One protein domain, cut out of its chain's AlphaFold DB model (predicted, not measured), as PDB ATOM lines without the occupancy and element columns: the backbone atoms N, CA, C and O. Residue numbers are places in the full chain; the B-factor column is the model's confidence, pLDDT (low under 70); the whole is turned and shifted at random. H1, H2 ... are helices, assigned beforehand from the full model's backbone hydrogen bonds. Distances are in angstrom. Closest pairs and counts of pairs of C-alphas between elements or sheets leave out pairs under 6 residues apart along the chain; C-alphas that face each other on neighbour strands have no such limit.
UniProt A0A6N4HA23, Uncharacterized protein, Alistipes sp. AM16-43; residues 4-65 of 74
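This is residues 4 to 65 of the 74 residues of an uncharacterized protein of Alistipes sp. AM16-43 (UniProt A0A6N4HA23). An open, strung-out chain of helices: the longest, H4, makes an arm at one end of the long axis, sticking out with residues 52 to 65, and short H3 sits at its base. The other end holds H2 and the loop of residues 8 to 20, which leads to it from tiny H1; no two helices pack together. The printed part has 62 residues, with four named helices in the order H1, H2, H3, H4 and no named strand: class all helix. It is extended, with a radius of gyration of the C-alphas of 17.0 A, and spans 52 by 28 by 19 A.

Find C-alpha 48 at (189.332, 176.191, 154.859); from there H4, residues 48 to 64, runs 24.4 A to C-alpha 64 at (169.692, 169.224, 167.633). Before it look for H3, residues 38 to 44, 10.1 A long, and for H2, residues 21 to 29, 12.1 A long. H1, residues 4 to 7, spans 5.2 A from C-alpha 4 at (185.721, 158.551, 140.644).

Start at H4: it is close to H3 but not clearly touching, and the closest C-alphas, those of Ile 42 and Gln 48, are 5.7 A apart. They run opposite ways at a shallow tilt of 33 degrees, only just short of steep. H2 is apart from H3 and from H4, and H1 is apart from H2, H3 and H4. In H2, H3 and H4 every O i to N i+4 pair is within hydrogen-bond range; H1 is too short for such a pair.

The C-alphas of Thr 16 and Leu 63, the two farthest apart, are 52.6 A from each other. The printed part has no cut. The link from H1 to H2 is long, that from H2 to H3 short and that from H3 to H4 tight. Mean pLDDT of the printed part is 72.3; look for values under 70 at residues 4 to 22, 24 and 64 to 65.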
ATOM      1  N   LEU A   4     184.550 158.523 139.765       44.12
ATOM      2  CA  LEU A   4     185.721 158.551 140.644       44.12
ATOM      3  C   LEU A   4     187.045 158.407 139.879       44.12
ATOM      4  O   LEU A   4     187.941 159.225 140.071       44.12
ATOM      5  N   LEU A   5     187.165 157.442 138.960       44.69
ATOM      6  CA  LEU A   5     188.406 157.235 138.197       44.69
ATOM      7  C   LEU A   5     188.727 158.427 137.286       44.69
ATOM      8  O   LEU A   5     189.888 158.793 137.128       44.69
ATOM      9  N   THR A   6     187.701 159.072 136.732       48.47
ATOM     10  CA  THR A   6     187.851 160.288 135.917       48.47
ATOM     11  C   THR A   6     188.274 161.511 136.732       48.47
ATOM     12  O   THR A   6     189.004 162.351 136.209       48.47
ATOM     13  N   LYS A   7     187.851 161.617 138.001       44.97
ATOM     14  CA  LYS A   7     188.162 162.763 138.875       44.97
ATOM     15  C   LYS A   7     189.607 162.729 139.402       44.97
ATOM     16  O   LYS A   7     190.186 163.781 139.649       44.97
ATOM     17  N   TYR A   8     190.205 161.538 139.493       48.69
ATOM     18  CA  TYR A   8     191.622 161.328 139.827       48.69
ATOM     19  C   TYR A   8     192.522 161.135 138.600       48.69
ATOM     20  O   TYR A   8     193.615 160.579 138.727       48.69
ATOM     21  N   ASN A   9     192.115 161.610 137.418       51.31
ATOM     22  CA  ASN A   9     193.070 161.833 136.336       51.31
ATOM     23  C   ASN A   9     194.090 162.860 136.833       51.31
ATOM     24  O   ASN A   9     193.851 164.066 136.796       51.31
ATOM     25  N   ALA A  10     195.206 162.379 137.380       55.00
ATOM     26  CA  ALA A  10     196.258 163.252 137.849       55.00
ATOM     27  C   ALA A  10     196.773 164.012 136.625       55.00
ATOM     28  O   ALA A  10     197.322 163.424 135.692       55.00
ATOM     29  N   ILE A  11     196.523 165.319 136.622       53.72
ATOM     30  CA  ILE A  11     196.934 166.230 135.558       53.72
ATOM     31  C   ILE A  11     198.436 166.013 135.320       53.72
ATOM     32  O   ILE A  11     199.228 166.088 136.261       53.72
ATOM     33  N   GLY A  12     198.807 165.667 134.082       54.38
ATOM     34  CA  GLY A  12     200.188 165.369 133.685       54.38
ATOM     35  C   GLY A  12     200.573 163.885 133.605       54.38
ATOM     36  O   GLY A  12     201.733 163.597 133.324       54.38
ATOM     37  N   LEU A  13     199.648 162.940 133.820       53.75
ATOM     38  CA  LEU A  13     199.916 161.511 133.612       53.75
ATOM     39  C   LEU A  13     199.470 161.022 132.239       53.75
ATOM     40  O   LEU A  13     198.288 161.042 131.903       53.75
ATOM     41  N   LEU A  14     200.441 160.536 131.461       53.91
ATOM     42  CA  LEU A  14     200.199 159.814 130.219       53.91
ATOM     43  C   LEU A  14     199.434 158.523 130.526       53.91
ATOM     44  O   LEU A  14     199.927 157.635 131.214       53.91
ATOM     45  N   ARG A  15     198.223 158.407 129.971       55.47
ATOM     46  CA  ARG A  15     197.362 157.214 130.072       55.47
ATOM     47  C   ARG A  15     197.971 155.973 129.391       55.47
ATOM     48  O   ARG A  15     197.416 154.886 129.501       55.47
ATOM     49  N   THR A  16     199.070 156.147 128.655       53.50
ATOM     50  CA  THR A  16     199.664 155.166 127.737       53.50
ATOM     51  C   THR A  16     200.744 154.282 128.351       53.50
ATOM     52  O   THR A  16     201.141 153.318 127.706       53.50
ATOM     53  N   GLU A  17     201.190 154.540 129.582       54.44
ATOM     54  CA  GLU A  17     202.109 153.644 130.292       54.44
ATOM     55  C   GLU A  17     201.433 153.073 131.542       54.44
ATOM     56  O   GLU A  17     200.820 153.826 132.304       54.44
ATOM     57  N   PRO A  18     201.548 151.758 131.807       52.41
ATOM     58  CA  PRO A  18     200.972 151.108 132.977       52.41
ATOM     59  C   PRO A  18     201.802 151.416 134.228       52.41
ATOM     60  O   PRO A  18     202.133 150.536 135.021       52.41
ATOM     61  N   ILE A  19     202.157 152.680 134.440       57.31
ATOM     62  CA  ILE A  19     202.609 153.139 135.741       57.31
ATOM     63  C   ILE A  19     201.346 153.215 136.590       57.31
ATOM     64  O   ILE A  19     200.651 154.235 136.621       57.31
ATOM     65  N   SER A  20     201.025 152.064 137.192       66.88
ATOM     66  CA  SER A  20     199.863 151.823 138.044       66.88
ATOM     67  C   SER A  20     199.571 153.050 138.900       66.88
ATOM     68  O   SER A  20     200.486 153.624 139.493       66.88
ATOM     69  N   ILE A  21     198.302 153.448 138.990       69.25
ATOM     70  CA  ILE A  21     197.830 154.523 139.877       69.25
ATOM     71  C   ILE A  21     198.465 154.378 141.273       69.25
ATOM     72  O   ILE A  21     198.906 155.360 141.864       69.25
ATOM     73  N   THR A  22     198.641 153.141 141.744       61.62
ATOM     74  CA  THR A  22     199.344 152.804 142.986       61.62
ATOM     75  C   THR A  22     200.787 153.316 143.035       61.62
ATOM     76  O   THR A  22     201.203 153.869 144.049       61.62
ATOM     77  N   TYR A  23     201.564 153.184 141.958       70.56
ATOM     78  CA  TYR A  23     202.935 153.701 141.880       70.56
ATOM     79  C   TYR A  23     202.967 155.236 141.928       70.56
ATOM     80  O   TYR A  23     203.777 155.822 142.649       70.56
ATOM     81  N   GLN A  24     202.057 155.883 141.195       68.75
ATOM     82  CA  GLN A  24     201.904 157.345 141.151       68.75
ATOM     83  C   GLN A  24     201.606 157.902 142.546       68.75
ATOM     84  O   GLN A  24     202.260 158.838 143.017       68.75
ATOM     85  N   LEU A  25     200.627 157.285 143.216       71.50
ATOM     86  CA  LEU A  25     200.219 157.622 144.572       71.50
ATOM     87  C   LEU A  25     201.368 157.391 145.549       71.50
ATOM     88  O   LEU A  25     201.712 158.307 146.286       71.50
ATOM     89  N   ASN A  26     202.036 156.235 145.489       74.00
ATOM     90  CA  ASN A  26     203.176 155.933 146.354       74.00
ATOM     91  C   ASN A  26     204.292 156.987 146.232       74.00
ATOM     92  O   ASN A  26     204.838 157.440 147.236       74.00
ATOM     93  N   LYS A  27     204.603 157.445 145.011       78.06
ATOM     94  CA  LYS A  27     205.605 158.500 144.790       78.06
ATOM     95  C   LYS A  27     205.190 159.838 145.411       78.06
ATOM     96  O   LYS A  27     206.028 160.497 146.018       78.06
ATOM     97  N   ARG A  28     203.919 160.233 145.293       72.75
ATOM     98  CA  ARG A  28     203.404 161.464 145.922       72.75
ATOM     99  C   ARG A  28     203.347 161.340 147.445       72.75
ATOM    100  O   ARG A  28     203.732 162.278 148.136       72.75
ATOM    101  N   CYS A  29     202.972 160.179 147.977       75.31
ATOM    102  CA  CYS A  29     202.937 159.940 149.419       75.31
ATOM    103  C   CYS A  29     204.319 160.065 150.075       75.31
ATOM    104  O   CYS A  29     204.403 160.529 151.202       75.31
ATOM    105  N   LYS A  30     205.409 159.761 149.359       81.56
ATOM    106  CA  LYS A  30     206.781 160.006 149.846       81.56
ATOM    107  C   LYS A  30     207.129 161.487 150.037       81.56
ATOM    108  O   LYS A  30     208.099 161.785 150.720       81.56
ATOM    109  N   THR A  31     206.381 162.399 149.415       78.44
ATOM    110  CA  THR A  31     206.562 163.851 149.591       78.44
ATOM    111  C   THR A  31     205.684 164.433 150.696       78.44
ATOM    112  O   THR A  31     205.829 165.607 151.030       78.44
ATOM    113  N   LEU A  32     204.779 163.630 151.267       79.44
ATOM    114  CA  LEU A  32     203.993 164.051 152.419       79.44
ATOM    115  C   LEU A  32     204.882 164.082 153.669       79.44
ATOM    116  O   LEU A  32     205.772 163.242 153.814       79.44
ATOM    117  N   PRO A  33     204.642 165.026 154.591       79.12
ATOM    118  CA  PRO A  33     205.311 165.016 155.880       79.12
ATOM    119  C   PRO A  33     204.992 163.722 156.639       79.12
ATOM    120  O   PRO A  33     203.875 163.212 156.579       79.12
ATOM    121  N   GLU A  34     205.968 163.240 157.412       75.94
ATOM    122  CA  GLU A  34     205.897 162.002 158.209       75.94
ATOM    123  C   GLU A  34     204.681 161.969 159.156       75.94
ATOM    124  O   GLU A  34     204.149 160.913 159.490       75.94
ATOM    125  N   LYS A  35     204.201 163.158 159.545       75.06
ATOM    126  CA  LYS A  35     202.948 163.380 160.269       75.06
ATOM    127  C   LYS A  35     202.092 164.392 159.515       75.06
ATOM    128  O   LYS A  35     202.078 165.579 159.841       75.06
ATOM    129  N   ALA A  36     201.380 163.930 158.494       75.62
ATOM    130  CA  ALA A  36     200.358 164.737 157.847       75.62
ATOM    131  C   ALA A  36     199.128 164.815 158.761       75.62
ATOM    132  O   ALA A  36     198.449 163.824 159.016       75.62
ATOM    133  N   SER A  37     198.877 166.002 159.303       82.12
ATOM    134  CA  SER A  37     197.712 166.273 160.137       82.12
ATOM    135  C   SER A  37     196.565 166.830 159.292       82.12
ATOM    136  O   SER A  37     196.776 167.360 158.200       82.12
ATOM    137  N   LEU A  38     195.333 166.750 159.801       81.25
ATOM    138  CA  LEU A  38     194.169 167.352 159.142       81.25
ATOM    139  C   LEU A  38     194.395 168.842 158.772       81.25
ATOM    140  O   LEU A  38     194.121 169.201 157.627       81.25
ATOM    141  N   PRO A  39     194.993 169.697 159.639       82.44
ATOM    142  CA  PRO A  39     195.343 171.078 159.282       82.44
ATOM    143  C   PRO A  39     196.259 171.218 158.062       82.44
ATOM    144  O   PRO A  39     196.118 172.169 157.293       82.44
ATOM    145  N   TYR A  40     197.195 170.283 157.866       84.00
ATOM    146  CA  TYR A  40     198.083 170.296 156.705       84.00
ATOM    147  C   TYR A  40     197.283 170.129 155.410       84.00
ATOM    148  O   TYR A  40     197.457 170.912 154.478       84.00
ATOM    149  N   PHE A  41     196.357 169.169 155.374       81.94
ATOM    150  CA  PHE A  41     195.509 168.940 154.205       81.94
ATOM    151  C   PHE A  41     194.533 170.087 153.960       81.94
ATOM    152  O   PHE A  41     194.410 170.522 152.821       81.94
ATOM    153  N   ILE A  42     193.919 170.634 155.015       85.19
ATOM    154  CA  ILE A  42     193.038 171.807 154.905       85.19
ATOM    155  C   ILE A  42     193.777 172.981 154.245       85.19
ATOM    156  O   ILE A  42     193.211 173.663 153.397       85.19
ATOM    157  N   LYS A  43     195.052 173.194 154.600       83.88
ATOM    158  CA  LYS A  43     195.881 174.264 154.032       83.88
ATOM    159  C   LYS A  43     196.339 173.972 152.601       83.88
ATOM    160  O   LYS A  43     196.245 174.845 151.750       83.88
ATOM    161  N   VAL A  44     196.872 172.779 152.337       84.31
ATOM    162  CA  VAL A  44     197.452 172.428 151.025       84.31
ATOM    163  C   VAL A  44     196.380 172.288 149.943       84.31
ATOM    164  O   VAL A  44     196.657 172.565 148.779       84.31
ATOM    165  N   LEU A  45     195.171 171.868 150.318       82.88
ATOM    166  CA  LEU A  45     194.041 171.701 149.402       82.88
ATOM    167  C   LEU A  45     193.118 172.926 149.349       82.88
ATOM    168  O   LEU A  45     192.113 172.870 148.649       82.88
ATOM    169  N   ASP A  46     193.441 173.994 150.086       86.31
ATOM    170  CA  ASP A  46     192.630 175.216 150.183       86.31
ATOM    171  C   ASP A  46     191.163 174.942 150.582       86.31
ATOM    172  O   ASP A  46     190.206 175.451 150.008       86.31
ATOM    173  N   MET A  47     190.971 174.072 151.579       88.06
ATOM    174  CA  MET A  47     189.653 173.591 152.024       88.06
ATOM    175  C   MET A  47     189.160 174.294 153.300       88.06
ATOM    176  O   MET A  47     188.374 173.722 154.058       88.06
ATOM    177  N   GLN A  48     189.634 175.512 153.590       89.81
ATOM    178  CA  GLN A  48     189.332 176.191 154.859       89.81
ATOM    179  C   GLN A  48     187.833 176.441 155.061       89.81
ATOM    180  O   GLN A  48     187.300 176.130 156.127       89.81
ATOM    181  N   GLU A  49     187.141 176.943 154.036       87.81
ATOM    182  CA  GLU A  49     185.699 177.213 154.106       87.81
ATOM    183  C   GLU A  49     184.882 175.931 154.277       87.81
ATOM    184  O   GLU A  49     183.980 175.865 155.110       87.81
ATOM    185  N   GLN A  50     185.241 174.879 153.538       83.25
ATOM    186  CA  GLN A  50     184.565 173.584 153.618       83.25
ATOM    187  C   GLN A  50     184.728 172.957 155.002       83.25
ATOM    188  O   GLN A  50     183.767 172.444 155.570       83.25
ATOM    189  N   TYR A  51     185.934 173.028 155.569       88.25
ATOM    190  CA  TYR A  51     186.172 172.545 156.922       88.25
ATOM    191  C   TYR A  51     185.354 173.331 157.955       88.25
ATOM    192  O   TYR A  51     184.742 172.720 158.828       88.25
ATOM    193  N   LYS A  52     185.274 174.662 157.825       89.81
ATOM    194  CA  LYS A  52     184.459 175.513 158.706       89.81
ATOM    195  C   LYS A  52     182.980 175.117 158.672       89.81
ATOM    196  O   LYS A  52     182.391 174.934 159.731       89.81
ATOM    197  N   ALA A  53     182.423 174.902 157.480       89.88
ATOM    198  CA  ALA A  53     181.032 174.479 157.314       89.88
ATOM    199  C   ALA A  53     180.741 173.132 158.004       89.88
ATOM    200  O   ALA A  53     179.708 172.980 158.652       89.88
ATOM    201  N   VAL A  54     181.668 172.170 157.923       86.56
ATOM    202  CA  VAL A  54     181.532 170.873 158.612       86.56
ATOM    203  C   VAL A  54     181.556 171.045 160.131       86.56
ATOM    204  O   VAL A  54     180.766 170.411 160.825       86.56
ATOM    205  N   ILE A  55     182.438 171.894 160.663       87.88
ATOM    206  CA  ILE A  55     182.507 172.148 162.108       87.88
ATOM    207  C   ILE A  55     181.220 172.809 162.613       87.88
ATOM    208  O   ILE A  55     180.658 172.340 163.601       87.88
ATOM    209  N   GLU A  56     180.720 173.827 161.912       89.81
ATOM    210  CA  GLU A  56     179.458 174.497 162.254       89.81
ATOM    211  C   GLU A  56     178.277 173.519 162.211       89.81
ATOM    212  O   GLU A  56     177.465 173.491 163.134       89.81
ATOM    213  N   GLN A  57     178.212 172.656 161.194       83.38
ATOM    214  CA  GLN A  57     177.184 171.620 161.108       83.38
ATOM    215  C   GLN A  57     177.268 170.630 162.278       83.38
ATOM    216  O   GLN A  57     176.249 170.272 162.855       83.38
ATOM    217  N   VAL A  58     178.471 170.204 162.671       83.94
ATOM    218  CA  VAL A  58     178.659 169.320 163.833       83.94
ATOM    219  C   VAL A  58     178.221 170.003 165.133       83.94
ATOM    220  O   VAL A  58     177.670 169.339 166.011       83.94
ATOM    221  N   GLU A  59     178.457 171.305 165.285       84.06
ATOM    222  CA  GLU A  59     177.981 172.070 166.443       84.06
ATOM    223  C   GLU A  59     176.454 172.193 166.472       84.06
ATOM    224  O   GLU A  59     175.865 171.966 167.529       84.06
ATOM    225  N   GLN A  60     175.812 172.460 165.332       77.69
ATOM    226  CA  GLN A  60     174.347 172.483 165.230       77.69
ATOM    227  C   GLN A  60     173.740 171.106 165.512       77.69
ATOM    228  O   GLN A  60     172.875 170.971 166.370       77.69
ATOM    229  N   ASN A  61     174.288 170.050 164.916       76.62
ATOM    230  CA  ASN A  61     173.835 168.678 165.135       76.62
ATOM    231  C   ASN A  61     173.917 168.257 166.618       76.62
ATOM    232  O   ASN A  61     173.038 167.555 167.118       76.62
ATOM    233  N   LYS A  62     174.930 168.730 167.364       74.88
ATOM    234  CA  LYS A  62     175.019 168.523 168.824       74.88
ATOM    235  C   LYS A  62     173.889 169.217 169.589       74.88
ATOM    236  O   LYS A  62     173.443 168.678 170.601       74.88
ATOM    237  N   LEU A  63     173.456 170.397 169.143       70.38
ATOM    238  CA  LEU A  63     172.316 171.119 169.722       70.38
ATOM    239  C   LEU A  63     170.992 170.421 169.379       70.38
ATOM    240  O   LEU A  63     170.133 170.280 170.251       70.38
ATOM    241  N   ASP A  64     170.884 169.898 168.159       69.50
ATOM    242  CA  ASP A  64     169.692 169.224 167.633       69.50
ATOM    243  C   ASP A  64     169.589 167.734 168.033       69.50
ATOM    244  O   ASP A  64     168.605 167.067 167.717       69.50
ATOM    245  N   LYS A  65     170.567 167.211 168.794       67.19
ATOM    246  CA  LYS A  65     170.708 165.788 169.186       67.19
ATOM    247  C   LYS A  65     170.783 164.819 167.999       67.19
ATOM    248  O   LYS A  65     170.480 163.633 168.150       67.19
TER     249      LYS A  65